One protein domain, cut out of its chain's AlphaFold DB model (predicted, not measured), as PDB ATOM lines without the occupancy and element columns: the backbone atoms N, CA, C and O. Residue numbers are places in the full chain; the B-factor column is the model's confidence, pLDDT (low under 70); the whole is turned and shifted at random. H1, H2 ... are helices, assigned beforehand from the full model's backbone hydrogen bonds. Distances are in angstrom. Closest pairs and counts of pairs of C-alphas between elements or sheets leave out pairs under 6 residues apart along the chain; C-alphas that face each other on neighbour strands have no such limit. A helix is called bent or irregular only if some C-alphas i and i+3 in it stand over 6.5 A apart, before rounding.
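This is residues 131 to 152 and 184 to 209 of the 377 residues of the protein "Hypothetical protein" of Bursaphelenchus okinawaensis (UniProt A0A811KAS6). Two long, nearly antiparallel helices, H1 and H2, overlap side by side only at their first turns and then run away from each other, giving one long thin rod. The late part of each helix sticks out as a free arm: residues 144 to 152 of H1 at one end, residues 198 to 209, mostly H2, at the other. The printed part has 48 residues with two named helices, H1 then H2, and no named strand; the class is all helix. It is extended, with a radius of gyration of the C-alphas of 15.5 A and spans of 56 by 18 by 8 A.

H1, residues 133 to 152, and H2, residues 184 to 207, touch, with 5 pairs of C-alphas within 8 A. The closest C-alphas are those of Ile 139 and Ile 186, 6.1 A apart. H1 touches H2 with residues 135 to 142 alone, and H2 touches H1 with residues 185 to 189 alone. Their lines stand at a shallow tilt of 17 degrees and run opposite ways; their centres are 22.2 A apart. In H1 and H2 every O i to N i+4 pair is within hydrogen-bond range.

H1 begins at C-alpha 133, at (46.380, 50.529, 49.923), and measures 28.9 A to C-alpha 152, at (18.746, 58.858, 48.182). H2 measures 34.4 A from C-alpha 184 to C-alpha 207, at (70.964, 60.063, 46.683). Neither helix is bent.

The two C-alphas farthest apart are those of Asn 152 and Arg 209, 55.8 A. Residues 153 to 183 are not printed; across this cut, C-alphas 152 and 184 are 20.9 A apart. The mean pLDDT of the printed part is 72.5, and 17 residues are under 70, among them residues 150 to 152 and 201 to 209.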
ATOM      1  N   LEU A 131      48.742  55.376  44.666       72.69
ATOM      2  CA  LEU A 131      47.969  55.453  45.905       72.69
ATOM      3  C   LEU A 131      48.368  54.292  46.812       72.69
ATOM      4  O   LEU A 131      48.491  53.157  46.340       72.69
ATOM      5  N   THR A 132      48.511  54.553  48.110       81.69
ATOM      6  CA  THR A 132      48.711  53.473  49.087       81.69
ATOM      7  C   THR A 132      47.436  52.636  49.230       81.69
ATOM      8  O   THR A 132      46.335  53.111  48.937       81.69
ATOM      9  N   ALA A 133      47.546  51.393  49.704       81.06
ATOM     10  CA  ALA A 133      46.380  50.529  49.923       81.06
ATOM     11  C   ALA A 133      45.329  51.183  50.850       81.06
ATOM     12  O   ALA A 133      44.122  51.104  50.601       81.06
ATOM     13  N   GLU A 134      45.786  51.907  51.876       83.06
ATOM     14  CA  GLU A 134      44.922  52.664  52.786       83.06
ATOM     15  C   GLU A 134      44.193  53.812  52.070       83.06
ATOM     16  O   GLU A 134      42.976  53.952  52.216       83.06
ATOM     17  N   GLU A 135      44.899  54.587  51.241       81.00
ATOM     18  CA  GLU A 135      44.333  55.699  50.465       81.00
ATOM     19  C   GLU A 135      43.315  55.221  49.425       81.00
ATOM     20  O   GLU A 135      42.248  55.826  49.287       81.00
ATOM     21  N   ARG A 136      43.585  54.093  48.756       79.81
ATOM     22  CA  ARG A 136      42.631  53.452  47.833       79.81
ATOM     23  C   ARG A 136      41.347  53.052  48.557       79.81
ATOM     24  O   ARG A 136      40.247  53.340  48.082       79.81
ATOM     25  N   SER A 137      41.468  52.459  49.748       80.94
ATOM     26  CA  SER A 137      40.304  52.077  50.560       80.94
ATOM     27  C   SER A 137      39.480  53.291  51.022       80.94
ATOM     28  O   SER A 137      38.248  53.221  51.076       80.94
ATOM     29  N   ALA A 138      40.138  54.420  51.309       84.69
ATOM     30  CA  ALA A 138      39.490  55.667  51.704       84.69
ATOM     31  C   ALA A 138      38.727  56.310  50.535       84.69
ATOM     32  O   ALA A 138      37.577  56.721  50.707       84.69
ATOM     33  N   ILE A 139      39.321  56.325  49.335       79.56
ATOM     34  CA  ILE A 139      38.663  56.794  48.105       79.56
ATOM     35  C   ILE A 139      37.431  55.934  47.796       79.56
ATOM     36  O   ILE A 139      36.360  56.478  47.517       79.56
ATOM     37  N   LYS A 140      37.545  54.604  47.919       80.69
ATOM     38  CA  LYS A 140      36.432  53.674  47.691       80.69
ATOM     39  C   LYS A 140      35.262  53.923  48.648       80.69
ATOM     40  O   LYS A 140      34.133  54.123  48.200       80.69
ATOM     41  N   LYS A 141      35.531  54.021  49.957       85.44
ATOM     42  CA  LYS A 141      34.503  54.324  50.976       85.44
ATOM     43  C   LYS A 141      33.805  55.659  50.713       85.44
ATOM     44  O   LYS A 141      32.582  55.745  50.801       85.44
ATOM     45  N   ARG A 142      34.572  56.697  50.367       81.75
ATOM     46  CA  ARG A 142      34.028  58.036  50.102       81.75
ATOM     47  C   ARG A 142      33.144  58.062  48.853       81.75
ATOM     48  O   ARG A 142      32.084  58.688  48.847       81.75
ATOM     49  N   LYS A 143      33.526  57.326  47.809       73.31
ATOM     50  CA  LYS A 143      32.714  57.167  46.597       73.31
ATOM     51  C   LYS A 143      31.422  56.392  46.841       73.31
ATOM     52  O   LYS A 143      30.385  56.786  46.309       73.31
ATOM     53  N   GLU A 144      31.460  55.320  47.628       78.81
ATOM     54  CA  GLU A 144      30.258  54.570  48.017       78.81
ATOM     55  C   GLU A 144      29.285  55.453  48.814       78.81
ATOM     56  O   GLU A 144      28.077  55.441  48.568       78.81
ATOM     57  N   GLU A 145      29.808  56.290  49.712       80.94
ATOM     58  CA  GLU A 145      29.024  57.276  50.459       80.94
ATOM     59  C   GLU A 145      28.346  58.295  49.524       80.94
ATOM     60  O   GLU A 145      27.131  58.506  49.613       80.94
ATOM     61  N   LEU A 146      29.095  58.869  48.576       71.75
ATOM     62  CA  LEU A 146      28.564  59.760  47.539       71.75
ATOM     63  C   LEU A 146      27.509  59.071  46.663       71.75
ATOM     64  O   LEU A 146      26.481  59.667  46.335       71.75
ATOM     65  N   HIS A 147      27.738  57.813  46.286       69.75
ATOM     66  CA  HIS A 147      26.796  57.035  45.483       69.75
ATOM     67  C   HIS A 147      25.480  56.805  46.232       69.75
ATOM     68  O   HIS A 147      24.404  57.042  45.679       69.75
ATOM     69  N   ARG A 148      25.558  56.450  47.519       76.25
ATOM     70  CA  ARG A 148      24.393  56.315  48.401       76.25
ATOM     71  C   ARG A 148      23.647  57.641  48.566       76.25
ATOM     72  O   ARG A 148      22.420  57.663  48.497       76.25
ATOM     73  N   HIS A 149      24.365  58.755  48.706       72.38
ATOM     74  CA  HIS A 149      23.751  60.085  48.733       72.38
ATOM     75  C   HIS A 149      23.023  60.429  47.427       72.38
ATOM     76  O   HIS A 149      21.939  61.009  47.482       72.38
ATOM     77  N   ARG A 150      23.558  60.040  46.264       66.56
ATOM     78  CA  ARG A 150      22.892  60.240  44.964       66.56
ATOM     79  C   ARG A 150      21.630  59.400  44.814       66.56
ATOM     80  O   ARG A 150      20.611  59.927  44.379       66.56
ATOM     81  N   LEU A 151      21.673  58.120  45.189       68.00
ATOM     82  CA  LEU A 151      20.487  57.255  45.164       68.00
ATOM     83  C   LEU A 151      19.373  57.797  46.062       68.00
ATOM     84  O   LEU A 151      18.231  57.884  45.621       68.00
ATOM     85  N   ASN A 152      19.716  58.254  47.268       68.12
ATOM     86  CA  ASN A 152      18.746  58.858  48.182       68.12
ATOM     87  C   ASN A 152      18.166  60.182  47.649       68.12
ATOM     88  O   ASN A 152      17.030  60.522  47.967       68.12
ATOM     89  N   GLU A 184      36.347  67.505  47.573       69.50
ATOM     90  CA  GLU A 184      37.514  68.042  48.283       69.50
ATOM     91  C   GLU A 184      38.310  66.956  49.023       69.50
ATOM     92  O   GLU A 184      39.538  67.036  49.126       69.50
ATOM     93  N   VAL A 185      37.633  65.910  49.513       76.62
ATOM     94  CA  VAL A 185      38.268  64.803  50.237       76.62
ATOM     95  C   VAL A 185      39.097  63.934  49.291       76.62
ATOM     96  O   VAL A 185      40.248  63.617  49.594       76.62
ATOM     97  N   ILE A 186      38.542  63.581  48.128       71.25
ATOM     98  CA  ILE A 186      39.225  62.753  47.122       71.25
ATOM     99  C   ILE A 186      40.399  63.535  46.525       71.25
ATOM    100  O   ILE A 186      41.514  63.016  46.449       71.25
ATOM    101  N   GLN A 187      40.194  64.815  46.201       69.81
ATOM    102  CA  GLN A 187      41.264  65.697  45.730       69.81
ATOM    103  C   GLN A 187      42.365  65.900  46.784       69.81
ATOM    104  O   GLN A 187      43.547  65.997  46.450       69.81
ATOM    105  N   GLY A 188      42.004  65.949  48.068       75.19
ATOM    106  CA  GLY A 188      42.958  66.025  49.172       75.19
ATOM    107  C   GLY A 188      43.854  64.789  49.279       75.19
ATOM    108  O   GLY A 188      45.051  64.926  49.532       75.19
ATOM    109  N   ILE A 189      43.302  63.594  49.054       78.88
ATOM    110  CA  ILE A 189      44.063  62.335  49.053       78.88
ATOM    111  C   ILE A 189      45.018  62.286  47.856       78.88
ATOM    112  O   ILE A 189      46.210  62.044  48.037       78.88
ATOM    113  N   LEU A 190      44.529  62.599  46.651       72.62
ATOM    114  CA  LEU A 190      45.348  62.607  45.432       72.62
ATOM    115  C   LEU A 190      46.530  63.581  45.535       72.62
ATOM    116  O   LEU A 190      47.655  63.232  45.190       72.62
ATOM    117  N   ARG A 191      46.301  64.773  46.096       72.50
ATOM    118  CA  ARG A 191      47.354  65.774  46.324       72.50
ATOM    119  C   ARG A 191      48.431  65.286  47.293       72.50
ATOM    120  O   ARG A 191      49.611  65.499  47.046       72.50
ATOM    121  N   ARG A 192      48.043  64.609  48.380       77.38
ATOM    122  CA  ARG A 192      49.012  64.033  49.330       77.38
ATOM    123  C   ARG A 192      49.842  62.920  48.703       77.38
ATOM    124  O   ARG A 192      51.033  62.832  48.990       77.38
ATOM    125  N   ALA A 193      49.235  62.096  47.850       74.06
ATOM    126  CA  ALA A 193      49.958  61.070  47.107       74.06
ATOM    127  C   ALA A 193      50.988  61.686  46.142       74.06
ATOM    128  O   ALA A 193      52.120  61.209  46.070       74.06
ATOM    129  N   GLU A 194      50.639  62.795  45.485       68.00
ATOM    130  CA  GLU A 194      51.545  63.571  44.628       68.00
ATOM    131  C   GLU A 194      52.748  64.131  45.398       68.00
ATOM    132  O   GLU A 194      53.895  63.895  45.027       68.00
ATOM    133  N   GLU A 195      52.490  64.810  46.521       73.44
ATOM    134  CA  GLU A 195      53.523  65.408  47.381       73.44
ATOM    135  C   GLU A 195      54.482  64.362  47.968       73.44
ATOM    136  O   GLU A 195      55.634  64.666  48.297       73.44
ATOM    137  N   ARG A 196      54.010  63.124  48.155       76.88
ATOM    138  CA  ARG A 196      54.852  62.000  48.574       76.88
ATOM    139  C   ARG A 196      55.769  61.563  47.434       76.88
ATOM    140  O   ARG A 196      56.977  61.474  47.631       76.88
ATOM    141  N   ARG A 197      55.213  61.404  46.230       70.38
ATOM    142  CA  ARG A 197      55.960  61.018  45.025       70.38
ATOM    143  C   ARG A 197      57.015  62.053  44.645       70.38
ATOM    144  O   ARG A 197      58.122  61.693  44.263       70.38
ATOM    145  N   GLU A 198      56.697  63.343  44.727       66.12
ATOM    146  CA  GLU A 198      57.684  64.405  44.501       66.12
ATOM    147  C   GLU A 198      58.828  64.337  45.509       66.12
ATOM    148  O   GLU A 198      59.984  64.455  45.112       66.12
ATOM    149  N   ARG A 199      58.532  64.080  46.789       74.19
ATOM    150  CA  ARG A 199      59.569  63.883  47.810       74.19
ATOM    151  C   ARG A 199      60.448  62.672  47.527       74.19
ATOM    152  O   ARG A 199      61.661  62.783  47.658       74.19
ATOM    153  N   GLU A 200      59.869  61.550  47.117       70.50
ATOM    154  CA  GLU A 200      60.618  60.339  46.758       70.50
ATOM    155  C   GLU A 200      61.482  60.556  45.510       70.50
ATOM    156  O   GLU A 200      62.667  60.231  45.523       70.50
ATOM    157  N   ARG A 201      60.941  61.198  44.463       66.94
ATOM    158  CA  ARG A 201      61.708  61.587  43.267       66.94
ATOM    159  C   ARG A 201      62.847  62.539  43.610       66.94
ATOM    160  O   ARG A 201      63.962  62.363  43.127       66.94
ATOM    161  N   HIS A 202      62.580  63.531  44.455       67.31
ATOM    162  CA  HIS A 202      63.592  64.460  44.931       67.31
ATOM    163  C   HIS A 202      64.674  63.718  45.728       67.31
ATOM    164  O   HIS A 202      65.848  63.865  45.419       67.31
ATOM    165  N   ASN A 203      64.314  62.844  46.668       66.44
ATOM    166  CA  ASN A 203      65.291  62.039  47.407       66.44
ATOM    167  C   ASN A 203      66.126  61.134  46.492       66.44
ATOM    168  O   ASN A 203      67.345  61.135  46.621       66.44
ATOM    169  N   ALA A 204      65.519  60.457  45.515       62.56
ATOM    170  CA  ALA A 204      66.241  59.616  44.559       62.56
ATOM    171  C   ALA A 204      67.244  60.420  43.710       62.56
ATOM    172  O   ALA A 204      68.344  59.953  43.418       62.56
ATOM    173  N   VAL A 205      66.903  61.658  43.333       62.19
ATOM    174  CA  VAL A 205      67.828  62.560  42.625       62.19
ATOM    175  C   VAL A 205      68.975  63.015  43.530       62.19
ATOM    176  O   VAL A 205      70.089  63.183  43.041       62.19
ATOM    177  N   TYR A 206      68.735  63.210  44.829       57.38
ATOM    178  CA  TYR A 206      69.765  63.626  45.787       57.38
ATOM    179  C   TYR A 206      70.689  62.476  46.205       57.38
ATOM    180  O   TYR A 206      71.899  62.688  46.287       57.38
ATOM    181  N   GLU A 207      70.166  61.262  46.388       56.59
ATOM    182  CA  GLU A 207      70.964  60.063  46.683       56.59
ATOM    183  C   GLU A 207      71.905  59.716  45.522       56.59
ATOM    184  O   GLU A 207      73.095  59.519  45.743       56.59
ATOM    185  N   ASN A 208      71.435  59.795  44.271       53.91
ATOM    186  CA  ASN A 208      72.279  59.575  43.086       53.91
ATOM    187  C   ASN A 208      73.315  60.689  42.831       53.91
ATOM    188  O   ASN A 208      74.203  60.540  41.989       53.91
ATOM    189  N   ARG A 209      73.213  61.830  43.526       50.09
ATOM    190  CA  ARG A 209      74.155  62.956  43.402       50.09
ATOM    191  C   ARG A 209      75.188  62.991  44.527       50.09
ATOM    192  O   ARG A 209      76.215  63.645  44.353       50.09
TER     193      ARG A 209